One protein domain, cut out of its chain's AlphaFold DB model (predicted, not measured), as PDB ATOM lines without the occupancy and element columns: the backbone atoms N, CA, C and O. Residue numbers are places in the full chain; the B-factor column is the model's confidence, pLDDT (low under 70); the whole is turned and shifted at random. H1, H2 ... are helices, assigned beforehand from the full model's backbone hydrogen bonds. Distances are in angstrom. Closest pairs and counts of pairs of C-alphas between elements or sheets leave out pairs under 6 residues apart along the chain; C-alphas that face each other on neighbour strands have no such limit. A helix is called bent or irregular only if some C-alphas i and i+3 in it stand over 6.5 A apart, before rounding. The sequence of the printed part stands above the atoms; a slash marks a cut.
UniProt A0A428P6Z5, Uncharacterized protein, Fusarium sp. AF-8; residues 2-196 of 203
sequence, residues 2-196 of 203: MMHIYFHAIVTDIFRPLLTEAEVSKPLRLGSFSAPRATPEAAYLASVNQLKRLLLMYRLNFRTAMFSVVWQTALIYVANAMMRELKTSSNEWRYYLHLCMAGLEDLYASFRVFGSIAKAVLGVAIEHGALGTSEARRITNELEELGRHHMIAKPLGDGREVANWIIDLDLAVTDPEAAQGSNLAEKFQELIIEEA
ATOM      1  N   MET A   2     153.549 141.070 163.494       88.69
ATOM      2  CA  MET A   2     152.150 140.908 163.943       88.69
ATOM      3  C   MET A   2     151.209 142.025 163.490       88.69
ATOM      4  O   MET A   2     150.187 141.744 162.882       88.69
ATOM      5  N   MET A   3     151.593 143.290 163.679       92.56
ATOM      6  CA  MET A   3     150.774 144.420 163.220       92.56
ATOM      7  C   MET A   3     150.529 144.409 161.705       92.56
ATOM      8  O   MET A   3     149.463 144.810 161.264       92.56
ATOM      9  N   HIS A   4     151.475 143.901 160.907       93.75
ATOM     10  CA  HIS A   4     151.277 143.758 159.462       93.75
ATOM     11  C   HIS A   4     150.312 142.621 159.120       93.75
ATOM     12  O   HIS A   4     149.522 142.774 158.197       93.75
ATOM     13  N   ILE A   5     150.351 141.510 159.866       94.56
ATOM     14  CA  ILE A   5     149.380 140.418 159.710       94.56
ATOM     15  C   ILE A   5     147.972 140.958 159.967       94.56
ATOM     16  O   ILE A   5     147.108 140.819 159.110       94.56
ATOM     17  N   TYR A   6     147.765 141.651 161.089       95.12
ATOM     18  CA  TYR A   6     146.462 142.236 161.411       95.12
ATOM     19  C   TYR A   6     146.025 143.300 160.410       95.12
ATOM     20  O   TYR A   6     144.875 143.298 159.987       95.12
ATOM     21  N   PHE A   7     146.938 144.173 159.983       97.25
ATOM     22  CA  PHE A   7     146.638 145.168 158.959       97.25
ATOM     23  C   PHE A   7     146.122 144.511 157.674       97.25
ATOM     24  O   PHE A   7     145.065 144.887 157.176       97.25
ATOM     25  N   HIS A   8     146.833 143.509 157.154       97.50
ATOM     26  CA  HIS A   8     146.420 142.854 155.916       97.50
ATOM     27  C   HIS A   8     145.170 141.985 156.086       97.50
ATOM     28  O   HIS A   8     144.382 141.921 155.148       97.50
ATOM     29  N   ALA A   9     144.945 141.396 157.264       96.50
ATOM     30  CA  ALA A   9     143.693 140.719 157.597       96.50
ATOM     31  C   ALA A   9     142.495 141.689 157.544       96.50
ATOM     32  O   ALA A   9     141.531 141.449 156.820       96.50
ATOM     33  N   ILE A  10     142.609 142.855 158.190       96.69
ATOM     34  CA  ILE A  10     141.571 143.898 158.153       96.69
ATOM     35  C   ILE A  10     141.309 144.359 156.715       96.69
ATOM     36  O   ILE A  10     140.159 144.497 156.304       96.69
ATOM     37  N   VAL A  11     142.365 144.573 155.921       96.38
ATOM     38  CA  VAL A  11     142.210 144.944 154.506       96.38
ATOM     39  C   VAL A  11     141.441 143.866 153.742       96.38
ATOM     40  O   VAL A  11     140.538 144.198 152.975       96.38
ATOM     41  N   THR A  12     141.750 142.584 153.956       95.94
ATOM     42  CA  THR A  12     141.000 141.508 153.301       95.94
ATOM     43  C   THR A  12     139.541 141.453 153.744       95.94
ATOM     44  O   THR A  12     138.703 141.215 152.885       95.94
ATOM     45  N   ASP A  13     139.209 141.738 155.006       94.75
ATOM     46  CA  ASP A  13     137.812 141.761 155.468       94.75
ATOM     47  C   ASP A  13     137.010 142.901 154.848       94.75
ATOM     48  O   ASP A  13     135.877 142.699 154.424       94.75
ATOM     49  N   ILE A  14     137.614 144.088 154.729       94.31
ATOM     50  CA  ILE A  14     136.966 145.252 154.109       94.31
ATOM     51  C   ILE A  14     136.609 144.964 152.646       94.31
ATOM     52  O   ILE A  14     135.535 145.345 152.182       94.31
ATOM     53  N   PHE A  15     137.511 144.315 151.902       92.25
ATOM     54  CA  PHE A  15     137.329 144.106 150.465       92.25
ATOM     55  C   PHE A  15     136.643 142.784 150.103       92.25
ATOM     56  O   PHE A  15     136.099 142.699 149.005       92.25
ATOM     57  N   ARG A  16     136.626 141.779 150.992       91.38
ATOM     58  CA  ARG A  16     136.058 140.443 150.726       91.38
ATOM     59  C   ARG A  16     134.594 140.474 150.257       91.38
ATOM     60  O   ARG A  16     134.331 139.852 149.229       91.38
ATOM     61  N   PRO A  17     133.658 141.201 150.904       89.38
ATOM     62  CA  PRO A  17     132.262 141.246 150.456       89.38
ATOM     63  C   PRO A  17     132.103 141.821 149.041       89.38
ATOM     64  O   PRO A  17     131.235 141.405 148.282       89.38
ATOM     65  N   LEU A  18     132.995 142.741 148.655       88.56
ATOM     66  CA  LEU A  18     132.950 143.414 147.356       88.56
ATOM     67  C   LEU A  18     133.427 142.520 146.205       88.56
ATOM     68  O   LEU A  18     133.223 142.872 145.044       88.56
ATOM     69  N   LEU A  19     134.078 141.390 146.499       84.31
ATOM     70  CA  LEU A  19     134.523 140.445 145.471       84.31
ATOM     71  C   LEU A  19     133.334 139.692 144.873       84.31
ATOM     72  O   LEU A  19     133.239 139.579 143.656       84.31
ATOM     73  N   THR A  20     132.389 139.265 145.712       71.25
ATOM     74  CA  THR A  20     131.174 138.560 145.274       71.25
ATOM     75  C   THR A  20     130.260 139.470 144.444       71.25
ATOM     76  O   THR A  20     129.685 139.036 143.451       71.25
ATOM     77  N   GLU A  21     130.173 140.762 144.780       58.62
ATOM     78  CA  GLU A  21     129.420 141.748 143.985       58.62
ATOM     79  C   GLU A  21     130.107 142.095 142.650       58.62
ATOM     80  O   GLU A  21     129.439 142.334 141.634       58.62
ATOM     81  N   ALA A  22     131.445 142.107 142.636       55.22
ATOM     82  CA  ALA A  22     132.253 142.373 141.448       55.22
ATOM     83  C   ALA A  22     132.317 141.185 140.473       55.22
ATOM     84  O   ALA A  22     132.571 141.401 139.293       55.22
ATOM     85  N   GLU A  23     132.060 139.955 140.921       55.50
ATOM     86  CA  GLU A  23     131.903 138.790 140.033       55.50
ATOM     87  C   GLU A  23     130.598 138.856 139.214       55.50
ATOM     88  O   GLU A  23     130.528 138.317 138.109       55.50
ATOM     89  N   VAL A  24     129.578 139.564 139.716       56.50
ATOM     90  CA  VAL A  24     128.250 139.707 139.081       56.50
ATOM     91  C   VAL A  24     128.140 140.983 138.222       56.50
ATOM     92  O   VAL A  24     127.303 141.066 137.321       56.50
ATOM     93  N   SER A  25     129.007 141.974 138.452       57.34
ATOM     94  CA  SER A  25     128.944 143.321 137.855       57.34
ATOM     95  C   SER A  25     130.275 143.726 137.209       57.34
ATOM     96  O   SER A  25     131.304 143.113 137.444       57.34
ATOM     97  N   LYS A  26     130.317 144.805 136.410       62.53
ATOM     98  CA  LYS A  26     131.599 145.379 135.937       62.53
ATOM     99  C   LYS A  26     132.561 145.625 137.120       62.53
ATOM    100  O   LYS A  26     132.088 146.034 138.179       62.53
ATOM    101  N   PRO A  27     133.890 145.477 136.936       65.31
ATOM    102  CA  PRO A  27     134.851 145.587 138.030       65.31
ATOM    103  C   PRO A  27     134.746 146.951 138.721       65.31
ATOM    104  O   PRO A  27     134.986 147.997 138.105       65.31
ATOM    105  N   LEU A  28     134.387 146.927 140.008       75.88
ATOM    106  CA  LEU A  28     134.266 148.114 140.848       75.88
ATOM    107  C   LEU A  28     135.621 148.836 140.915       75.88
ATOM    108  O   LEU A  28     136.644 148.241 141.259       75.88
ATOM    109  N   ARG A  29     135.639 150.132 140.585       81.81
ATOM    110  CA  ARG A  29     136.832 150.980 140.717       81.81
ATOM    111  C   ARG A  29     136.743 151.826 141.981       81.81
ATOM    112  O   ARG A  29     135.741 152.492 142.223       81.81
ATOM    113  N   LEU A  30     137.827 151.856 142.748       83.62
ATOM    114  CA  LEU A  30     137.982 152.703 143.923       83.62
ATOM    115  C   LEU A  30     138.367 154.120 143.470       83.62
ATOM    116  O   LEU A  30     139.545 154.432 143.292       83.62
ATOM    117  N   GLY A  31     137.361 154.973 143.251       78.56
ATOM    118  CA  GLY A  31     137.524 156.302 142.641       78.56
ATOM    119  C   GLY A  31     138.451 157.268 143.390       78.56
ATOM    120  O   GLY A  31     139.001 158.177 142.777       78.56
ATOM    121  N   SER A  32     138.680 157.047 144.685       83.12
ATOM    122  CA  SER A  32     139.570 157.875 145.509       83.12
ATOM    123  C   SER A  32     141.065 157.599 145.290       83.12
ATOM    124  O   SER A  32     141.893 158.331 145.827       83.12
ATOM    125  N   PHE A  33     141.436 156.559 144.532       81.81
ATOM    126  CA  PHE A  33     142.835 156.183 144.308       81.81
ATOM    127  C   PHE A  33     143.260 156.406 142.856       81.81
ATOM    128  O   PHE A  33     142.597 155.981 141.914       81.81
ATOM    129  N   SER A  34     144.445 156.988 142.674       82.06
ATOM    130  CA  SER A  34     145.036 157.233 141.350       82.06
ATOM    131  C   SER A  34     145.748 156.009 140.754       82.06
ATOM    132  O   SER A  34     146.309 156.092 139.663       82.06
ATOM    133  N   ALA A  35     145.767 154.874 141.459       82.44
ATOM    134  CA  ALA A  35     146.460 153.674 141.005       82.44
ATOM    135  C   ALA A  35     145.784 153.067 139.752       82.44
ATOM    136  O   ALA A  35     144.553 152.985 139.696       82.44
ATOM    137  N   PRO A  36     146.552 152.559 138.763       77.56
ATOM    138  CA  PRO A  36     145.985 151.990 137.534       77.56
ATOM    139  C   PRO A  36     144.974 150.859 137.791       77.56
ATOM    140  O   PRO A  36     143.915 150.803 137.157       77.56
ATOM    141  N   ARG A  37     145.276 150.004 138.778       79.50
ATOM    142  CA  ARG A  37     144.441 148.892 139.263       79.50
ATOM    143  C   ARG A  37     143.848 149.195 140.642       79.50
ATOM    144  O   ARG A  37     143.992 148.414 141.572       79.50
ATOM    145  N   ALA A  38     143.224 150.359 140.788       86.38
ATOM    146  CA  ALA A  38     142.461 150.711 141.981       86.38
ATOM    147  C   ALA A  38     141.127 149.938 142.026       86.38
ATOM    148  O   ALA A  38     140.070 150.516 141.786       86.38
ATOM    149  N   THR A  39     141.172 148.629 142.272       89.38
ATOM    150  CA  THR A  39     139.985 147.769 142.430       89.38
ATOM    151  C   THR A  39     140.017 147.057 143.789       89.38
ATOM    152  O   THR A  39     141.112 146.825 144.315       89.38
ATOM    153  N   PRO A  40     138.854 146.692 144.368       90.62
ATOM    154  CA  PRO A  40     138.784 145.862 145.574       90.62
ATOM    155  C   PRO A  40     139.598 144.573 145.452       90.62
ATOM    156  O   PRO A  40     140.383 144.244 146.338       90.62
ATOM    157  N   GLU A  41     139.478 143.894 144.310       89.75
ATOM    158  CA  GLU A  41     140.198 142.659 144.003       89.75
ATOM    159  C   GLU A  41     141.718 142.848 144.070       89.75
ATOM    160  O   GLU A  41     142.415 142.070 144.717       89.75
ATOM    161  N   ALA A  42     142.250 143.919 143.473       90.69
ATOM    162  CA  ALA A  42     143.684 144.180 143.506       90.69
ATOM    163  C   ALA A  42     144.192 144.428 144.937       90.69
ATOM    164  O   ALA A  42     145.275 143.957 145.290       90.69
ATOM    165  N   ALA A  43     143.418 145.135 145.768       92.75
ATOM    166  CA  ALA A  43     143.764 145.382 147.168       92.75
ATOM    167  C   ALA A  43     143.700 144.102 148.021       92.75
ATOM    168  O   ALA A  43     144.599 143.854 148.836       92.75
ATOM    169  N   TYR A  44     142.679 143.271 147.791       94.00
ATOM    170  CA  TYR A  44     142.529 141.961 148.416       94.00
ATOM    171  C   TYR A  44     143.702 141.040 148.060       94.00
ATOM    172  O   TYR A  44     144.424 140.598 148.952       94.00
ATOM    173  N   LEU A  45     143.968 140.831 146.765       93.12
ATOM    174  CA  LEU A  45     145.044 139.955 146.285       93.12
ATOM    175  C   LEU A  45     146.425 140.430 146.750       93.12
ATOM    176  O   LEU A  45     147.265 139.621 147.149       93.12
ATOM    177  N   ALA A  46     146.673 141.744 146.748       95.00
ATOM    178  CA  ALA A  46     147.919 142.292 147.278       95.00
ATOM    179  C   ALA A  46     148.092 141.961 148.769       95.00
ATOM    180  O   ALA A  46     149.188 141.582 149.187       95.00
ATOM    181  N   SER A  47     147.019 142.057 149.558       97.25
ATOM    182  CA  SER A  47     147.054 141.744 150.990       97.25
ATOM    183  C   SER A  47     147.192 140.251 151.261       97.25
ATOM    184  O   SER A  47     148.008 139.879 152.102       97.25
ATOM    185  N   VAL A  48     146.513 139.388 150.498       96.12
ATOM    186  CA  VAL A  48     146.717 137.929 150.549       96.12
ATOM    187  C   VAL A  48     148.177 137.575 150.258       96.12
ATOM    188  O   VAL A  48     148.790 136.814 151.005       96.12
ATOM    189  N   ASN A  49     148.782 138.176 149.232       95.94
ATOM    190  CA  ASN A  49     150.192 137.945 148.908       95.94
ATOM    191  C   ASN A  49     151.144 138.424 150.013       95.94
ATOM    192  O   ASN A  49     152.143 137.758 150.301       95.94
ATOM    193  N   GLN A  50     150.839 139.543 150.679       97.25
ATOM    194  CA  GLN A  50     151.610 139.957 151.855       97.25
ATOM    195  C   GLN A  50     151.412 139.000 153.034       97.25
ATOM    196  O   GLN A  50     152.393 138.666 153.692       97.25
ATOM    197  N   LEU A  51     150.198 138.497 153.277       97.06
ATOM    198  CA  LEU A  51     149.935 137.503 154.323       97.06
ATOM    199  C   LEU A  51     150.696 136.195 154.073       97.06
ATOM    200  O   LEU A  51     151.363 135.718 154.989       97.06
ATOM    201  N   LYS A  52     150.700 135.678 152.835       96.00
ATOM    202  CA  LYS A  52     151.527 134.530 152.408       96.00
ATOM    203  C   LYS A  52     153.005 134.740 152.763       96.00
ATOM    204  O   LYS A  52     153.641 133.890 153.390       96.00
ATOM    205  N   ARG A  53     153.549 135.912 152.415       95.38
ATOM    206  CA  ARG A  53     154.946 136.279 152.701       95.38
ATOM    207  C   ARG A  53     155.222 136.388 154.202       95.38
ATOM    208  O   ARG A  53     156.242 135.885 154.669       95.38
ATOM    209  N   LEU A  54     154.336 137.044 154.949       94.50
ATOM    210  CA  LEU A  54     154.455 137.215 156.399       94.50
ATOM    211  C   LEU A  54     154.373 135.871 157.125       94.50
ATOM    212  O   LEU A  54     155.149 135.649 158.049       94.50
ATOM    213  N   LEU A  55     153.499 134.966 156.677       93.19
ATOM    214  CA  LEU A  55     153.380 133.604 157.190       93.19
ATOM    215  C   LEU A  55     154.701 132.837 157.037       93.19
ATOM    216  O   LEU A  55     155.220 132.297 158.015       93.19
ATOM    217  N   LEU A  56     155.293 132.858 155.839       92.62
ATOM    218  CA  LEU A  56     156.599 132.238 155.588       92.62
ATOM    219  C   LEU A  56     157.699 132.856 156.455       92.62
ATOM    220  O   LEU A  56     158.448 132.137 157.116       92.62
ATOM    221  N   MET A  57     157.784 134.189 156.496       91.31
ATOM    222  CA  MET A  57     158.769 134.877 157.332       91.31
ATOM    223  C   MET A  57     158.597 134.543 158.811       91.31
ATOM    224  O   MET A  57     159.596 134.373 159.508       91.31
ATOM    225  N   TYR A  58     157.361 134.444 159.296       88.06
ATOM    226  CA  TYR A  58     157.096 134.099 160.685       88.06
ATOM    227  C   TYR A  58     157.630 132.707 161.008       88.06
ATOM    228  O   TYR A  58     158.448 132.568 161.917       88.06
ATOM    229  N   ARG A  59     157.280 131.698 160.204       86.62
ATOM    230  CA  ARG A  59     157.750 130.323 160.429       86.62
ATOM    231  C   ARG A  59     159.269 130.176 160.303       86.62
ATOM    232  O   ARG A  59     159.872 129.438 161.073       86.62
ATOM    233  N   LEU A  60     159.899 130.901 159.376       87.94
ATOM    234  CA  LEU A  60     161.351 130.829 159.176       87.94
ATOM    235  C   LEU A  60     162.152 131.506 160.297       87.94
ATOM    236  O   LEU A  60     163.226 131.027 160.655       87.94
ATOM    237  N   ASN A  61     161.654 132.619 160.842       86.06
ATOM    238  CA  ASN A  61     162.408 133.425 161.808       86.06
ATOM    239  C   ASN A  61     162.083 133.092 163.271       86.06
ATOM    240  O   ASN A  61     162.890 133.386 164.152       86.06
ATOM    241  N   PHE A  62     160.931 132.475 163.553       82.00
ATOM    242  CA  PHE A  62     160.467 132.219 164.916       82.00
ATOM    243  C   PHE A  62     160.315 130.719 165.164       82.00
ATOM    244  O   PHE A  62     159.237 130.150 165.036       82.00
ATOM    245  N   ARG A  63     161.409 130.074 165.592       69.88
ATOM    246  CA  ARG A  63     161.418 128.642 165.957       69.88
ATOM    247  C   ARG A  63     160.448 128.291 167.093       69.88
ATOM    248  O   ARG A  63     160.047 127.144 167.217       69.88
ATOM    249  N   THR A  64     160.062 129.275 167.905       69.25
ATOM    250  CA  THR A  64     159.096 129.157 169.008       69.25
ATOM    251  C   THR A  64     157.667 129.543 168.610       69.25
ATOM    252  O   THR A  64     156.843 129.793 169.486       69.25
ATOM    253  N   ALA A  65     157.350 129.594 167.309       63.81
ATOM    254  CA  ALA A  65     156.020 129.934 166.787       63.81
ATOM    255  C   ALA A  65     154.876 129.132 167.437       63.81
ATOM    256  O   ALA A  65     153.794 129.675 167.649       63.81
ATOM    257  N   MET A  66     155.145 127.883 167.832       64.88
ATOM    258  CA  MET A  66     154.210 127.003 168.544       64.88
ATOM    259  C   MET A  66     153.718 127.577 169.884       64.88
ATOM    260  O   MET A  66     152.673 127.161 170.367       64.88
ATOM    261  N   PHE A  67     154.443 128.521 170.498       67.62
ATOM    262  CA  PHE A  67     154.113 129.091 171.815       67.62
ATOM    263  C   PHE A  67     153.416 130.456 171.742       67.62
ATOM    264  O   PHE A  67     153.125 131.052 172.779       67.62
ATOM    265  N   SER A  68     153.153 130.976 170.541       79.12
ATOM    266  CA  SER A  68     152.442 132.242 170.364       79.12
ATOM    267  C   SER A  68     151.194 132.031 169.535       79.12
ATOM    268  O   SER A  68     151.264 131.647 168.377       79.12
ATOM    269  N   VAL A  69     150.041 132.342 170.114       80.25
ATOM    270  CA  VAL A  69     148.746 132.216 169.439       80.25
ATOM    271  C   VAL A  69     148.562 133.279 168.356       80.25
ATOM    272  O   VAL A  69     147.883 133.024 167.380       80.25
ATOM    273  N   VAL A  70     149.212 134.438 168.485       78.75
ATOM    274  CA  VAL A  70     148.903 135.713 167.798       78.75
ATOM    275  C   VAL A  70     149.004 135.652 166.259       78.75
ATOM    276  O   VAL A  70     148.441 136.495 165.564       78.75
ATOM    277  N   TRP A  71     149.752 134.699 165.694       86.06
ATOM    278  CA  TRP A  71     149.956 134.573 164.241       86.06
ATOM    279  C   TRP A  71     148.959 133.641 163.556       86.06
ATOM    280  O   TRP A  71     148.952 133.570 162.324       86.06
ATOM    281  N   GLN A  72     148.070 133.004 164.322       90.62
ATOM    282  CA  GLN A  72     146.988 132.177 163.796       90.62
ATOM    283  C   GLN A  72     146.089 132.915 162.801       90.62
ATOM    284  O   GLN A  72     145.564 132.313 161.872       90.62
ATOM    285  N   THR A  73     145.973 134.235 162.946       92.69
ATOM    286  CA  THR A  73     145.259 135.092 161.990       92.69
ATOM    287  C   THR A  73     145.820 134.923 160.574       92.69
ATOM    288  O   THR A  73     145.062 134.784 159.624       92.69
ATOM    289  N   ALA A  74     147.146 134.846 160.406       94.44
ATOM    290  CA  ALA A  74     147.730 134.610 159.086       94.44
ATOM    291  C   ALA A  74     147.360 133.224 158.534       94.44
ATOM    292  O   ALA A  74     147.091 133.113 157.343       94.44
ATOM    293  N   LEU A  75     147.309 132.192 159.387       94.81
ATOM    294  CA  LEU A  75     146.921 130.833 158.993       94.81
ATOM    295  C   LEU A  75     145.484 130.798 158.467       94.81
ATOM    296  O   LEU A  75     145.250 130.327 157.358       94.81
ATOM    297  N   ILE A  76     144.540 131.349 159.234       95.00
ATOM    298  CA  ILE A  76     143.112 131.347 158.890       95.00
ATOM    299  C   ILE A  76     142.881 132.124 157.589       95.00
ATOM    300  O   ILE A  76     142.232 131.624 156.668       95.00
ATOM    301  N   TYR A  77     143.457 133.322 157.470       96.19
ATOM    302  CA  TYR A  77     143.226 134.181 156.310       96.19
ATOM    303  C   TYR A  77     143.879 133.646 155.037       96.19
ATOM    304  O   TYR A  77     143.264 133.708 153.971       96.19
ATOM    305  N   VAL A  78     145.099 133.101 155.131       96.50
ATOM    306  CA  VAL A  78     145.753 132.473 153.977       96.50
ATOM    307  C   VAL A  78     145.000 131.208 153.573       96.50
ATOM    308  O   VAL A  78     144.715 131.070 152.389       96.50
ATOM    309  N   ALA A  79     144.600 130.341 154.511       95.75
ATOM    310  CA  ALA A  79     143.824 129.140 154.197       95.75
ATOM    311  C   ALA A  79     142.525 129.478 153.445       95.75
ATOM    312  O   ALA A  79     142.285 128.928 152.373       95.75
ATOM    313  N   ASN A  80     141.744 130.445 153.938       94.88
ATOM    314  CA  ASN A  80     140.518 130.905 153.274       94.88
ATOM    315  C   ASN A  80     140.780 131.462 151.873       94.88
ATOM    316  O   ASN A  80     140.055 131.160 150.929       94.88
ATOM    317  N   ALA A  81     141.837 132.263 151.713       94.19
ATOM    318  CA  ALA A  81     142.209 132.757 150.395       94.19
ATOM    319  C   ALA A  81     142.607 131.608 149.451       94.19
ATOM    320  O   ALA A  81     142.255 131.645 148.275       94.19
ATOM    321  N   MET A  82     143.295 130.571 149.951       94.31
ATOM    322  CA  MET A  82     143.688 129.416 149.132       94.31
ATOM    323  C   MET A  82     142.472 128.612 148.710       94.31
ATOM    324  O   MET A  82     142.416 128.210 147.554       94.31
ATOM    325  N   MET A  83     141.485 128.471 149.600       91.44
ATOM    326  CA  MET A  83     140.201 127.835 149.307       91.44
ATOM    327  C   MET A  83     139.416 128.576 148.210       91.44
ATOM    328  O   MET A  83     138.847 127.943 147.324       91.44
ATOM    329  N   ARG A  84     139.474 129.916 148.174       87.81
ATOM    330  CA  ARG A  84     138.932 130.707 147.052       87.81
ATOM    331  C   ARG A  84     139.734 130.555 145.755       87.81
ATOM    332  O   ARG A  84     139.153 130.495 144.673       87.81
ATOM    333  N   GLU A  85     141.064 130.489 145.847       85.75
ATOM    334  CA  GLU A  85     141.970 130.394 144.692       85.75
ATOM    335  C   GLU A  85     141.924 129.026 143.979       85.75
ATOM    336  O   GLU A  85     142.486 128.913 142.888       85.75
ATOM    337  N   LEU A  86     141.221 128.013 144.512       83.81
ATOM    338  CA  LEU A  86     141.109 126.677 143.898       83.81
ATOM    339  C   LEU A  86     140.667 126.688 142.436       83.81
ATOM    340  O   LEU A  86     141.077 125.841 141.646       83.81
ATOM    341  N   LYS A  87     139.807 127.643 142.082       69.94
ATOM    342  CA  LYS A  87     139.247 127.772 140.732       69.94
ATOM    343  C   LYS A  87     140.216 128.449 139.754       69.94
ATOM    344  O   LYS A  87     139.907 128.571 138.571       69.94
ATOM    345  N   THR A  88     141.377 128.899 140.231       75.19
ATOM    346  CA  THR A  88     142.420 129.536 139.420       75.19
ATOM    347  C   THR A  88     143.459 128.511 138.959       75.19
ATOM    348  O   THR A  88     143.680 127.494 139.603       75.19
ATOM    349  N   SER A  89     144.149 128.772 137.844       61.62
ATOM    350  CA  SER A  89     145.168 127.855 137.294       61.62
ATOM    351  C   SER A  89     146.484 127.798 138.093       61.62
ATOM    352  O   SER A  89     147.437 127.158 137.649       61.62
ATOM    353  N   SER A  90     146.582 128.496 139.229       74.75
ATOM    354  CA  SER A  90     147.776 128.476 140.075       74.75
ATOM    355  C   SER A  90     147.774 127.233 140.958       74.75
ATOM    356  O   SER A  90     146.812 126.997 141.670       74.75
ATOM    357  N   ASN A  91     148.869 126.474 140.993       77.44
ATOM    358  CA  ASN A  91     149.018 125.350 141.929       77.44
ATOM    359  C   ASN A  91     149.573 125.778 143.302       77.44
ATOM    360  O   ASN A  91     149.775 124.936 144.179       77.44
ATOM    361  N   GLU A  92     149.836 127.074 143.512       88.06
ATOM    362  CA  GLU A  92     150.402 127.573 144.772       88.06
ATOM    363  C   GLU A  92     149.445 127.408 145.957       88.06
ATOM    364  O   GLU A  92     149.905 127.274 147.094       88.06
ATOM    365  N   TRP A  93     148.130 127.370 145.705       90.06
ATOM    366  CA  TRP A  93     147.123 127.254 146.760       90.06
ATOM    367  C   TRP A  93     147.355 126.017 147.627       90.06
ATOM    368  O   TRP A  93     147.276 126.103 148.851       90.06
ATOM    369  N   ARG A  94     147.736 124.887 147.012       90.38
ATOM    370  CA  ARG A  94     147.946 123.622 147.723       90.38
ATOM    371  C   ARG A  94     149.132 123.718 148.676       90.38
ATOM    372  O   ARG A  94     149.044 123.271 149.816       90.38
ATOM    373  N   TYR A  95     150.225 124.344 148.235       92.00
ATOM    374  CA  TYR A  95     151.402 124.565 149.074       92.00
ATOM    375  C   TYR A  95     151.060 125.401 150.311       92.00
ATOM    376  O   TYR A  95     151.362 124.996 151.435       92.00
ATOM    377  N   TYR A  96     150.400 126.546 150.121       94.25
ATOM    378  CA  TYR A  96     150.051 127.430 151.232       94.25
ATOM    379  C   TYR A  96     148.966 126.844 152.138       94.25
ATOM    380  O   TYR A  96     149.022 127.065 153.346       94.25
ATOM    381  N   LEU A  97     148.025 126.062 151.602       92.69
ATOM    382  CA  LEU A  97     147.025 125.368 152.411       92.69
ATOM    383  C   LEU A  97     147.684 124.324 153.324       92.69
ATOM    384  O   LEU A  97     147.452 124.345 154.531       92.69
ATOM    385  N   HIS A  98     148.588 123.490 152.794       91.06
ATOM    386  CA  HIS A  98     149.378 122.566 153.620       91.06
ATOM    387  C   HIS A  98     150.258 123.304 154.636       91.06
ATOM    388  O   HIS A  98     150.368 122.872 155.781       91.06
ATOM    389  N   LEU A  99     150.849 124.442 154.252       92.81
ATOM    390  CA  LEU A  99     151.609 125.286 155.174       92.81
ATOM    391  C   LEU A  99     150.737 125.783 156.336       92.81
ATOM    392  O   LEU A  99     151.223 125.852 157.466       92.81
ATOM    393  N   CYS A 100     149.473 126.122 156.063       94.56
ATOM    394  CA  CYS A 100     148.530 126.558 157.085       94.56
ATOM    395  C   CYS A 100     148.127 125.411 158.016       94.56
ATOM    396  O   CYS A 100     148.144 125.596 159.229       94.56
ATOM    397  N   MET A 101     147.837 124.226 157.471       91.25
ATOM    398  CA  MET A 101     147.503 123.038 158.269       91.25
ATOM    399  C   MET A 101     148.649 122.649 159.210       91.25
ATOM    400  O   MET A 101     148.431 122.555 160.413       91.25
ATOM    401  N   ALA A 102     149.884 122.585 158.705       90.31
ATOM    402  CA  ALA A 102     151.061 122.337 159.541       90.31
ATOM    403  C   ALA A 102     151.238 123.407 160.637       90.31
ATOM    404  O   ALA A 102     151.673 123.113 161.745       90.31
ATOM    405  N   GLY A 103     150.891 124.667 160.350       90.75
ATOM    406  CA  GLY A 103     150.907 125.729 161.356       90.75
ATOM    407  C   GLY A 103     149.830 125.572 162.436       90.75
ATOM    408  O   GLY A 103     150.066 125.932 163.587       90.75
ATOM    409  N   LEU A 104     148.658 125.037 162.085       91.31
ATOM    410  CA  LEU A 104     147.595 124.731 163.044       91.31
ATOM    411  C   LEU A 104     147.953 123.513 163.904       91.31
ATOM    412  O   LEU A 104     147.705 123.546 165.106       91.31
ATOM    413  N   GLU A 105     148.597 122.497 163.328       89.56
ATOM    414  CA  GLU A 105     149.167 121.354 164.060       89.56
ATOM    415  C   GLU A 105     150.232 121.811 165.071       89.56
ATOM    416  O   GLU A 105     150.160 121.464 166.252       89.56
ATOM    417  N   ASP A 106     151.166 122.668 164.634       88.75
ATOM    418  CA  ASP A 106     152.193 123.300 165.473       88.75
ATOM    419  C   ASP A 106     151.565 124.035 166.679       88.75
ATOM    420  O   ASP A 106     152.062 123.957 167.805       88.75
ATOM    421  N   LEU A 107     150.460 124.757 166.460       89.38
ATOM    422  CA  LEU A 107     149.732 125.452 167.525       89.38
ATOM    423  C   LEU A 107     148.955 124.487 168.419       89.38
ATOM    424  O   LEU A 107     148.935 124.675 169.636       89.38
ATOM    425  N   TYR A 108     148.357 123.445 167.846       88.94
ATOM    426  CA  TYR A 108     147.631 122.430 168.596       88.94
ATOM    427  C   TYR A 108     148.533 121.657 169.552       88.94
ATOM    428  O   TYR A 108     148.121 121.398 170.681       88.94
ATOM    429  N   ALA A 109     149.787 121.388 169.177       86.81
ATOM    430  CA  ALA A 109     150.763 120.774 170.075       86.81
ATOM    431  C   ALA A 109     150.866 121.517 171.427       86.81
ATOM    432  O   ALA A 109     150.963 120.884 172.481       86.81
ATOM    433  N   SER A 110     150.754 122.849 171.417       85.31
ATOM    434  CA  SER A 110     150.804 123.684 172.626       85.31
ATOM    435  C   SER A 110     149.429 124.040 173.201       85.31
ATOM    436  O   SER A 110     149.291 124.198 174.414       85.31
ATOM    437  N   PHE A 111     148.410 124.193 172.355       85.75
ATOM    438  CA  PHE A 111     147.127 124.798 172.711       85.75
ATOM    439  C   PHE A 111     145.956 123.957 172.195       85.75
ATOM    440  O   PHE A 111     145.635 123.968 171.008       85.75
ATOM    441  N   ARG A 112     145.249 123.298 173.117       85.50
ATOM    442  CA  ARG A 112     144.150 122.369 172.815       85.50
ATOM    443  C   ARG A 112     143.075 122.935 171.870       85.50
ATOM    444  O   ARG A 112     142.681 122.244 170.946       85.50
ATOM    445  N   VAL A 113     142.684 124.208 172.027       84.94
ATOM    446  CA  VAL A 113     141.641 124.874 171.206       84.94
ATOM    447  C   VAL A 113     141.903 124.823 169.694       84.94
ATOM    448  O   VAL A 113     140.974 124.899 168.891       84.94
ATOM    449  N   PHE A 114     143.163 124.676 169.279       88.38
ATOM    450  CA  PHE A 114     143.505 124.563 167.864       88.38
ATOM    451  C   PHE A 114     143.126 123.219 167.246       88.38
ATOM    452  O   PHE A 114     143.096 123.130 166.023       88.38
ATOM    453  N   GLY A 115     142.760 122.222 168.054       88.12
ATOM    454  CA  GLY A 115     142.193 120.965 167.579       88.12
ATOM    455  C   GLY A 115     140.868 121.214 166.864       88.12
ATOM    456  O   GLY A 115     140.725 120.878 165.689       88.12
ATOM    457  N   SER A 116     139.939 121.907 167.530       87.50
ATOM    458  CA  SER A 116     138.677 122.345 166.919       87.50
ATOM    459  C   SER A 116     138.897 123.261 165.715       87.50
ATOM    460  O   SER A 116     138.228 123.100 164.701       87.50
ATOM    461  N   ILE A 117     139.861 124.187 165.779       89.88
ATOM    462  CA  ILE A 117     140.146 125.103 164.661       89.88
ATOM    463  C   ILE A 117     140.677 124.345 163.438       89.88
ATOM    464  O   ILE A 117     140.242 124.612 162.323       89.88
ATOM    465  N   ALA A 118     141.596 123.395 163.630       91.88
ATOM    466  CA  ALA A 118     142.114 122.569 162.545       91.88
ATOM    467  C   ALA A 118     140.995 121.737 161.904       91.88
ATOM    468  O   ALA A 118     140.859 121.755 160.683       91.88
ATOM    469  N   LYS A 119     140.144 121.093 162.716       91.38
ATOM    470  CA  LYS A 119     138.962 120.353 162.241       91.38
ATOM    471  C   LYS A 119     138.001 121.251 161.450       91.38
ATOM    472  O   LYS A 119     137.591 120.882 160.355       91.38
ATOM    473  N   ALA A 120     137.723 122.459 161.940       92.12
ATOM    474  CA  ALA A 120     136.908 123.441 161.226       92.12
ATOM    475  C   ALA A 120     137.512 123.818 159.861       92.12
ATOM    476  O   ALA A 120     136.810 123.781 158.854       92.12
ATOM    477  N   VAL A 121     138.816 124.119 159.795       93.69
ATOM    478  CA  VAL A 121     139.499 124.431 158.523       93.69
ATOM    479  C   VAL A 121     139.462 123.243 157.554       93.69
ATOM    480  O   VAL A 121     139.259 123.453 156.361       93.69
ATOM    481  N   LEU A 122     139.622 122.007 158.043       92.69
ATOM    482  CA  LEU A 122     139.497 120.800 157.217       92.69
ATOM    483  C   LEU A 122     138.082 120.645 156.648       92.69
ATOM    484  O   LEU A 122     137.947 120.335 155.467       92.69
ATOM    485  N   GLY A 123     137.045 120.901 157.448       91.44
ATOM    486  CA  GLY A 123     135.655 120.888 156.987       91.44
ATOM    487  C   GLY A 123     135.400 121.903 155.878       91.44
ATOM    488  O   GLY A 123     134.935 121.529 154.803       91.44
ATOM    489  N   VAL A 124     135.816 123.155 156.082       92.50
ATOM    490  CA  VAL A 124     135.703 124.203 155.052       92.50
ATOM    491  C   VAL A 124     136.478 123.806 153.787       92.50
ATOM    492  O   VAL A 124     135.994 124.012 152.672       92.50
ATOM    493  N   ALA A 125     137.649 123.176 153.933       92.06
ATOM    494  CA  ALA A 125     138.443 122.690 152.807       92.06
ATOM    495  C   ALA A 125     137.743 121.570 152.019       92.06
ATOM    496  O   ALA A 125     137.839 121.562 150.790       92.06
ATOM    497  N   ILE A 126     137.024 120.659 152.683       91.31
ATOM    498  CA  ILE A 126     136.194 119.648 152.006       91.31
ATOM    499  C   ILE A 126     135.070 120.324 151.223       91.31
ATOM    500  O   ILE A 126     134.899 120.043 150.038       91.31
ATOM    501  N   GLU A 127     134.342 121.248 151.852       88.88
ATOM    502  CA  GLU A 127     133.212 121.941 151.220       88.88
ATOM    503  C   GLU A 127     133.629 122.720 149.965       88.88
ATOM    504  O   GLU A 127     132.905 122.753 148.970       88.88
ATOM    505  N   HIS A 128     134.833 123.292 149.979       87.69
ATOM    506  CA  HIS A 128     135.410 123.990 148.830       87.69
ATOM    507  C   HIS A 128     136.038 123.048 147.784       87.69
ATOM    508  O   HIS A 128     136.519 123.516 146.749       87.69
ATOM    509  N   GLY A 129     136.057 121.732 148.025       88.69
ATOM    510  CA  GLY A 129     136.680 120.732 147.152       88.69
ATOM    511  C   GLY A 129     138.213 120.739 147.181       88.69
ATOM    512  O   GLY A 129     138.854 120.177 146.293       88.69
ATOM    513  N   ALA A 130     138.816 121.385 148.184       89.12
ATOM    514  CA  ALA A 130     140.263 121.462 148.376       89.12
ATOM    515  C   ALA A 130     140.868 120.179 148.941       89.12
ATOM    516  O   ALA A 130     142.059 119.917 148.742       89.12
ATOM    517  N   LEU A 131     140.048 119.395 149.637       88.69
ATOM    518  CA  LEU A 131     140.444 118.177 150.318       88.69
ATOM    519  C   LEU A 131     139.350 117.118 150.171       88.69
ATOM    520  O   LEU A 131     138.168 117.432 150.256       88.69
ATOM    521  N   GLY A 132     139.734 115.858 149.975       88.50
ATOM    522  CA  GLY A 132     138.790 114.743 150.072       88.50
ATOM    523  C   GLY A 132     138.585 114.315 151.527       88.50
ATOM    524  O   GLY A 132     139.505 114.415 152.342       88.50
ATOM    525  N   THR A 133     137.422 113.758 151.855       87.69
ATOM    526  CA  THR A 133     137.101 113.314 153.224       87.69
ATOM    527  C   THR A 133     138.056 112.244 153.753       87.69
ATOM    528  O   THR A 133     138.393 112.239 154.935       87.69
ATOM    529  N   SER A 134     138.555 111.347 152.894       86.81
ATOM    530  CA  SER A 134     139.546 110.334 153.286       86.81
ATOM    531  C   SER A 134     140.884 110.954 153.704       86.81
ATOM    532  O   SER A 134     141.481 110.531 154.695       86.81
ATOM    533  N   GLU A 135     141.331 111.995 152.995       88.00
ATOM    534  CA  GLU A 135     142.532 112.758 153.346       88.00
ATOM    535  C   GLU A 135     142.308 113.545 154.645       88.00
ATOM    536  O   GLU A 135     143.162 113.512 155.532       88.00
ATOM    537  N   ALA A 136     141.135 114.160 154.813       87.81
ATOM    538  CA  ALA A 136     140.763 114.867 156.037       87.81
ATOM    539  C   ALA A 136     140.697 113.950 157.266       87.81
ATOM    540  O   ALA A 136     141.174 114.318 158.342       87.81
ATOM    541  N   ARG A 137     140.162 112.733 157.108       87.56
ATOM    542  CA  ARG A 137     140.126 111.712 158.165       87.56
ATOM    543  C   ARG A 137     141.536 111.302 158.582       87.56
ATOM    544  O   ARG A 137     141.819 111.235 159.774       87.56
ATOM    545  N   ARG A 138     142.438 111.093 157.614       89.38
ATOM    546  CA  ARG A 138     143.850 110.788 157.898       89.38
ATOM    547  C   ARG A 138     144.502 111.900 158.724       89.38
ATOM    548  O   ARG A 138     145.097 111.602 159.755       89.38
ATOM    549  N   ILE A 139     144.344 113.159 158.308       88.62
ATOM    550  CA  ILE A 139     144.903 114.317 159.030       88.62
ATOM    551  C   ILE A 139     144.293 114.426 160.435       88.62
ATOM    552  O   ILE A 139     144.999 114.693 161.401       88.62
ATOM    553  N   THR A 140     142.993 114.160 160.577       87.69
ATOM    554  CA  THR A 140     142.310 114.190 161.879       87.69
ATOM    555  C   THR A 140     142.869 113.145 162.842       87.69
ATOM    556  O   THR A 140     143.127 113.466 163.999       87.69
ATOM    557  N   ASN A 141     143.127 111.925 162.364       87.81
ATOM    558  CA  ASN A 141     143.738 110.874 163.180       87.81
ATOM    559  C   ASN A 141     145.162 111.259 163.619       87.81
ATOM    560  O   ASN A 141     145.517 111.097 164.785       87.81
ATOM    561  N   GLU A 142     145.966 111.818 162.708       88.62
ATOM    562  CA  GLU A 142     147.317 112.317 163.013       88.62
ATOM    563  C   GLU A 142     147.280 113.436 164.064       88.62
ATOM    564  O   GLU A 142     148.093 113.457 164.995       88.62
ATOM    565  N   LEU A 143     146.290 114.327 163.970       86.50
ATOM    566  CA  LEU A 143     146.060 115.382 164.947       86.50
ATOM    567  C   LEU A 143     145.700 114.797 166.322       86.50
ATOM    568  O   LEU A 143     146.269 115.203 167.331       86.50
ATOM    569  N   GLU A 144     144.810 113.809 166.394       85.88
ATOM    570  CA  GLU A 144     144.439 113.158 167.660       85.88
ATOM    571  C   GLU A 144     145.632 112.468 168.333       85.88
ATOM    572  O   GLU A 144     145.815 112.573 169.552       85.88
ATOM    573  N   GLU A 145     146.506 111.846 167.542       86.75
ATOM    574  CA  GLU A 145     147.761 111.288 168.034       86.75
ATOM    575  C   GLU A 145     148.729 112.349 168.577       86.75
ATOM    576  O   GLU A 145     149.352 112.140 169.628       86.75
ATOM    577  N   LEU A 146     148.844 113.489 167.889       85.56
ATOM    578  CA  LEU A 146     149.676 114.620 168.306       85.56
ATOM    579  C   LEU A 146     149.188 115.222 169.634       85.56
ATOM    580  O   LEU A 146     149.997 115.647 170.456       85.56
ATOM    581  N   GLY A 147     147.873 115.231 169.859       82.75
ATOM    582  CA  GLY A 147     147.229 115.829 171.030       82.75
ATOM    583  C   GLY A 147     146.974 114.889 172.203       82.75
ATOM    584  O   GLY A 147     146.228 115.263 173.107       82.75
ATOM    585  N   ARG A 148     147.551 113.680 172.232       82.31
ATOM    586  CA  ARG A 148     147.288 112.698 173.308       82.31
ATOM    587  C   ARG A 148     147.516 113.257 174.717       82.31
ATOM    588  O   ARG A 148     146.810 112.872 175.647       82.31
ATOM    589  N   HIS A 149     148.452 114.190 174.892       80.06
ATOM    590  CA  HIS A 149     148.692 114.864 176.174       80.06
ATOM    591  C   HIS A 149     147.540 115.780 176.607       80.06
ATOM    592  O   HIS A 149     147.309 115.922 177.808       80.06
ATOM    593  N   HIS A 150     146.772 116.339 175.667       79.31
ATOM    594  CA  HIS A 150     145.588 117.156 175.965       79.31
ATOM    595  C   HIS A 150     144.416 116.338 176.515       79.31
ATOM    596  O   HIS A 150     143.573 116.896 177.215       79.31
ATOM    597  N   MET A 151     144.378 115.025 176.257       67.38
ATOM    598  CA  MET A 151     143.357 114.116 176.802       67.38
ATOM    599  C   MET A 151     143.597 113.749 178.274       67.38
ATOM    600  O   MET A 151     142.672 113.337 178.971       67.38
ATOM    601  N   ILE A 152     144.833 113.898 178.759       62.72
ATOM    602  CA  ILE A 152     145.209 113.600 180.151       62.72
ATOM    603  C   ILE A 152     144.811 114.763 181.076       62.72
ATOM    604  O   ILE A 152     144.509 114.564 182.256       62.72
ATOM    605  N   ALA A 153     144.776 115.987 180.545       60.31
ATOM    606  CA  ALA A 153     144.339 117.165 181.276       60.31
ATOM    607  C   ALA A 153     142.804 117.210 181.355       60.31
ATOM    608  O   ALA A 153     142.116 117.294 180.336       60.31
ATOM    609  N   LYS A 154     142.249 117.191 182.577       54.91
ATOM    610  CA  LYS A 154     140.816 117.455 182.783       54.91
ATOM    611  C   LYS A 154     140.458 118.806 182.150       54.91
ATOM    612  O   LYS A 154     141.175 119.778 182.403       54.91
ATOM    613  N   PRO A 155     139.369 118.894 181.371       55.47
ATOM    614  CA  PRO A 155     138.940 120.172 180.835       55.47
ATOM    615  C   PRO A 155     138.662 121.154 181.980       55.47
ATOM    616  O   PRO A 155     138.016 120.802 182.967       55.47
ATOM    617  N   LEU A 156     139.156 122.388 181.857       49.72
ATOM    618  CA  LEU A 156     138.634 123.496 182.651       49.72
ATOM    619  C   LEU A 156     137.263 123.864 182.063       49.72
ATOM    620  O   LEU A 156     137.208 124.353 180.940       49.72
ATOM    621  N   GLY A 157     136.173 123.633 182.802       58.44
ATOM    622  CA  GLY A 157     134.807 123.978 182.375       58.44
ATOM    623  C   GLY A 157     133.942 122.771 181.995       58.44
ATOM    624  O   GLY A 157     134.211 121.652 182.421       58.44
ATOM    625  N   ASP A 158     132.888 123.001 181.209       55.69
ATOM    626  CA  ASP A 158     131.901 121.995 180.766       55.69
ATOM    627  C   ASP A 158     132.453 120.954 179.770       55.69
ATOM    628  O   ASP A 158     131.730 120.071 179.314       55.69
ATOM    629  N   GLY A 159     133.742 121.039 179.435       54.81
ATOM    630  CA  GLY A 159     134.399 120.133 178.501       54.81
ATOM    631  C   GLY A 159     134.252 120.514 177.034       54.81
ATOM    632  O   GLY A 159     134.899 119.862 176.211       54.81
ATOM    633  N   ARG A 160     133.484 121.560 176.691       56.81
ATOM    634  CA  ARG A 160     133.394 122.051 175.312       56.81
ATOM    635  C   ARG A 160     134.578 122.962 174.996       56.81
ATOM    636  O   ARG A 160     134.843 123.955 175.670       56.81
ATOM    637  N   GLU A 161     135.298 122.628 173.933       62.84
ATOM    638  CA  GLU A 161     136.297 123.514 173.339       62.84
ATOM    639  C   GLU A 161     135.571 124.603 172.552       62.84
ATOM    640  O   GLU A 161     135.166 124.420 171.406       62.84
ATOM    641  N   VAL A 162     135.349 125.743 173.201       64.44
ATOM    642  CA  VAL A 162     134.594 126.850 172.615       64.44
ATOM    643  C   VAL A 162     135.517 127.678 171.712       64.44
ATOM    644  O   VAL A 162     136.136 128.657 172.134       64.44
ATOM    645  N   ALA A 163     135.644 127.261 170.451       70.69
ATOM    646  CA  ALA A 163     136.338 128.009 169.404       70.69
ATOM    647  C   ALA A 163     135.397 129.045 168.755       70.69
ATOM    648  O   ALA A 163     134.995 128.896 167.605       70.69
ATOM    649  N   ASN A 164     135.085 130.127 169.477       81.75
ATOM    650  CA  ASN A 164     134.210 131.218 169.000       81.75
ATOM    651  C   ASN A 164     134.824 132.090 167.887       81.75
ATOM    652  O   ASN A 164     134.279 133.135 167.536       81.75
ATOM    653  N   TRP A 165     135.999 131.731 167.371       87.69
ATOM    654  CA  TRP A 165     136.620 132.468 166.279       87.69
ATOM    655  C   TRP A 165     135.938 132.137 164.961       87.69
ATOM    656  O   TRP A 165     135.586 130.988 164.712       87.69
ATOM    657  N   ILE A 166     135.803 133.147 164.108       93.00
ATOM    658  CA  ILE A 166     135.374 132.962 162.728       93.00
ATOM    659  C   ILE A 166     136.485 132.237 161.969       93.00
ATOM    660  O   ILE A 166     137.615 132.729 161.907       93.00
ATOM    661  N   ILE A 167     136.160 131.069 161.416       94.19
ATOM    662  CA  ILE A 167     137.098 130.245 160.648       94.19
ATOM    663  C   ILE A 167     136.770 130.288 159.160       94.19
ATOM    664  O   ILE A 167     137.694 130.421 158.359       94.19
ATOM    665  N   ASP A 168     135.490 130.235 158.793       94.50
ATOM    666  CA  ASP A 168     135.057 130.443 157.410       94.50
ATOM    667  C   ASP A 168     134.757 131.931 157.177       94.50
ATOM    668  O   ASP A 168     133.711 132.460 157.554       94.50
ATOM    669  N   LEU A 169     135.709 132.633 156.566       94.62
ATOM    670  CA  LEU A 169     135.597 134.071 156.320       94.62
ATOM    671  C   LEU A 169     134.613 134.394 155.186       94.62
ATOM    672  O   LEU A 169     134.193 135.543 155.054       94.62
ATOM    673  N   ASP A 170     134.286 133.415 154.342       91.56
ATOM    674  CA  ASP A 170     133.307 133.552 153.270       91.56
ATOM    675  C   ASP A 170     131.898 133.473 153.841       91.56
ATOM    676  O   ASP A 170     131.100 134.393 153.641       91.56
ATOM    677  N   LEU A 171     131.633 132.414 154.611       92.81
ATOM    678  CA  LEU A 171     130.353 132.196 155.276       92.81
ATOM    679  C   LEU A 171     130.036 133.328 156.254       92.81
ATOM    680  O   LEU A 171     128.892 133.767 156.328       92.81
ATOM    681  N   ALA A 172     131.049 133.881 156.927       94.19
ATOM    682  CA  ALA A 172     130.872 134.968 157.889       94.19
ATOM    683  C   ALA A 172     130.284 136.258 157.304       94.19
ATOM    684  O   ALA A 172     129.761 137.080 158.055       94.19
ATOM    685  N   VAL A 173     130.360 136.457 155.983       91.06
ATOM    686  CA  VAL A 173     129.734 137.613 155.323       91.06
ATOM    687  C   VAL A 173     128.207 137.527 155.405       91.06
ATOM    688  O   VAL A 173     127.541 138.557 155.491       91.06
ATOM    689  N   THR A 174     127.654 136.312 155.393       92.31
ATOM    690  CA  THR A 174     126.206 136.059 155.381       92.31
ATOM    691  C   THR A 174     125.678 135.480 156.688       92.31
ATOM    692  O   THR A 174     124.564 135.809 157.087       92.31
ATOM    693  N   ASP A 175     126.467 134.637 157.351       94.00
ATOM    694  CA  ASP A 175     126.116 133.933 158.582       94.00
ATOM    695  C   ASP A 175     127.348 133.821 159.506       94.00
ATOM    696  O   ASP A 175     128.098 132.838 159.471       94.00
ATOM    697  N   PRO A 176     127.602 134.851 160.335       91.88
ATOM    698  CA  PRO A 176     128.718 134.852 161.276       91.88
ATOM    699  C   PRO A 176     128.641 133.755 162.339       91.88
ATOM    700  O   PRO A 176     129.675 133.381 162.884       91.88
ATOM    701  N   GLU A 177     127.444 133.272 162.680       91.50
ATOM    702  CA  GLU A 177     127.272 132.243 163.706       91.50
ATOM    703  C   GLU A 177     127.683 130.879 163.149       91.50
ATOM    704  O   GLU A 177     128.527 130.202 163.740       91.50
ATOM    705  N   ALA A 178     127.193 130.513 161.962       91.94
ATOM    706  CA  ALA A 178     127.588 129.270 161.300       91.94
ATOM    707  C   ALA A 178     129.087 129.230 160.949       91.94
ATOM    708  O   ALA A 178     129.687 128.158 160.929       91.94
ATOM    709  N   ALA A 179     129.714 130.391 160.734       93.31
ATOM    710  CA  ALA A 179     131.136 130.516 160.416       93.31
ATOM    711  C   ALA A 179     132.100 130.311 161.605       93.31
ATOM    712  O   ALA A 179     133.327 130.371 161.432       93.31
ATOM    713  N   GLN A 180     131.580 130.108 162.819       92.81
ATOM    714  CA  GLN A 180     132.398 129.896 164.013       92.81
ATOM    715  C   GLN A 180     133.059 128.516 164.020       92.81
ATOM    716  O   GLN A 180     132.470 127.510 163.624       92.81
ATOM    717  N   GLY A 181     134.285 128.459 164.541       88.00
ATOM    718  CA  GLY A 181     135.087 127.240 164.591       88.00
ATOM    719  C   GLY A 181     134.420 126.088 165.338       88.00
ATOM    720  O   GLY A 181     134.565 124.947 164.917       88.00
ATOM    721  N   SER A 182     133.659 126.355 166.403       86.75
ATOM    722  CA  SER A 182     132.903 125.312 167.113       86.75
ATOM    723  C   SER A 182     131.836 124.661 166.230       86.75
ATOM    724  O   SER A 182     131.783 123.437 166.155       86.75
ATOM    725  N   ASN A 183     131.042 125.470 165.527       89.44
ATOM    726  CA  ASN A 183     129.934 124.997 164.694       89.44
ATOM    727  C   ASN A 183     130.459 124.251 163.460       89.44
ATOM    728  O   ASN A 183     129.978 123.172 163.118       89.44
ATOM    729  N   LEU A 184     131.517 124.778 162.838       90.75
ATOM    730  CA  LEU A 184     132.187 124.127 161.711       90.75
ATOM    731  C   LEU A 184     132.863 122.811 162.115       90.75
ATOM    732  O   LEU A 184     132.837 121.851 161.348       90.75
ATOM    733  N   ALA A 185     133.459 122.742 163.309       87.38
ATOM    734  CA  ALA A 185     134.070 121.510 163.807       87.38
ATOM    735  C   ALA A 185     133.027 120.421 164.112       87.38
ATOM    736  O   ALA A 185     133.294 119.247 163.862       87.38
ATOM    737  N   GLU A 186     131.852 120.798 164.623       87.44
ATOM    738  CA  GLU A 186     130.729 119.877 164.838       87.44
ATOM    739  C   GLU A 186     130.204 119.333 163.502       87.44
ATOM    740  O   GLU A 186     130.184 118.118 163.306       87.44
ATOM    741  N   LYS A 187     129.937 120.217 162.531       87.81
ATOM    742  CA  LYS A 187     129.528 119.831 161.170       87.81
ATOM    743  C   LYS A 187     130.548 118.913 160.489       87.81
ATOM    744  O   LYS A 187     130.193 117.934 159.840       87.81
ATOM    745  N   PHE A 188     131.839 119.194 160.654       87.25
ATOM    746  CA  PHE A 188     132.907 118.335 160.142       87.25
ATOM    747  C   PHE A 188     132.875 116.927 160.747       87.25
ATOM    748  O   PHE A 188     133.105 115.941 160.045       87.25
ATOM    749  N   GLN A 189     132.586 116.823 162.045       85.38
ATOM    750  CA  GLN A 189     132.488 115.534 162.719       85.38
ATOM    751  C   GLN A 189     131.324 114.702 162.165       85.38
ATOM    752  O   GLN A 189     131.497 113.498 161.971       85.38
ATOM    753  N   GLU A 190     130.186 115.332 161.866       86.50
ATOM    754  CA  GLU A 190     129.042 114.689 161.204       86.50
ATOM    755  C   GLU A 190     129.430 114.162 159.813       86.50
ATOM    756  O   GLU A 190     129.258 112.973 159.542       86.50
ATOM    757  N   LEU A 191     130.080 114.992 158.983       83.81
ATOM    758  CA  LEU A 191     130.540 114.612 157.636       83.81
ATOM    759  C   LEU A 191     131.470 113.387 157.645       83.81
ATOM    760  O   LEU A 191     131.350 112.480 156.820       83.81
ATOM    761  N   ILE A 192     132.407 113.334 158.596       81.06
ATOM    762  CA  ILE A 192     133.336 112.204 158.729       81.06
ATOM    763  C   ILE A 192     132.628 110.930 159.216       81.06
ATOM    764  O   ILE A 192     133.077 109.824 158.891       81.06
ATOM    765  N   ILE A 193     131.551 111.046 159.993       78.12
ATOM    766  CA  ILE A 193     130.777 109.890 160.465       78.12
ATOM    767  C   ILE A 193     129.896 109.334 159.339       78.12
ATOM    768  O   ILE A 193     129.884 108.122 159.143       78.12
ATOM    769  N   GLU A 194     129.222 110.192 158.570       71.25
ATOM    770  CA  GLU A 194     128.299 109.780 157.498       71.25
ATOM    771  C   GLU A 194     128.992 109.053 156.329       71.25
ATOM    772  O   GLU A 194     128.404 108.156 155.729       71.25
ATOM    773  N   GLU A 195     130.254 109.384 156.028       61.66
ATOM    774  CA  GLU A 195     131.050 108.701 154.990       61.66
ATOM    775  C   GLU A 195     131.893 107.516 155.506       61.66
ATOM    776  O   GLU A 195     132.665 106.923 154.745       61.66
ATOM    777  N   ALA A 196     131.802 107.150 156.791       49.03
ATOM    778  CA  ALA A 196     132.338 105.862 157.229       49.03
ATOM    779  C   ALA A 196     131.466 104.752 156.613       49.03
ATOM    780  O   ALA A 196     130.243 104.816 156.737       49.03
TER     781      ALA A 196
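What this domain is: This is residues 2 to 196 of the 203 residues of an uncharacterized protein of Fusarium sp. AF-8 (UniProt A0A428P6Z5). Four helices, H3 to H6, make an up-and-down bundle, each running against the one before it; H1a and H2, side by side, pack on H3, and H8 crosses H5 steeply. Two long links, residues 25 to 39 and 152 to 180, hold no named element. The printed part has 195 residues with eight named helices, H1 to H8 in order, and no named strand: all helix. It is compact, with a radius of gyration of the C-alphas of 17.4 A, and spans 58 by 39 by 33 A.

Where its parts are: Find C-alpha 2 at (152.150, 140.908, 163.943), where H1, residues 2 to 24, begins; by its hydrogen bonds it was assigned as one helix, but it is bent, C-alphas 14 and 17 being 7.2 A apart, into H1a, residues 2 to 14, and H1b, residues 17 to 24. Read on to H2, residues 40 to 61, 31.2 A; H3, residues 69 to 85, 25.7 A, only just irregular, C-alphas 70 and 73 being 6.9 A apart; H4, residues 92 to 110, 28.1 A; H5, residues 114 to 127; H6, residues 133 to 146; H7, residues 148 to 151; and H8, residues 181 to 194, ending at C-alpha 194 (128.299, 109.780, 157.498).

How they stand to each other: H1a touches H2 at a shallow tilt of 24 degrees, opposite ways; look at C-alphas 8 and 47, the closest, 5.1 A. H2, with residues 48 to 58 alone, touches H3 at a steep tilt of 47 degrees, C-alphas 51 and 74 the closest, 6.0 A. H3 and H4 form a helical hairpin, C-alphas 82 and 93 the closest, 4.7 A. H5 touches H8 at a steep tilt of 60 degrees, C-alphas 120 and 185 the closest, 4.3 A. H7 is near H4. Every O i to N i+4 pair is within hydrogen-bond range in H1a, H2, H5, H6 and H8; H1b has 2 of 4, H3 10 of 13, H4 14 of 15, and H7 is too short for one.

The domain as a whole: The C-alphas farthest apart, of Ser 34 and Ile 152, are 58.4 A apart. The printed part has no cut; the links H1 to H2 and H7 to H8 are long. Low pLDDT, under 70, covers 28 residues, among them 21 to 27 and 151 to 162.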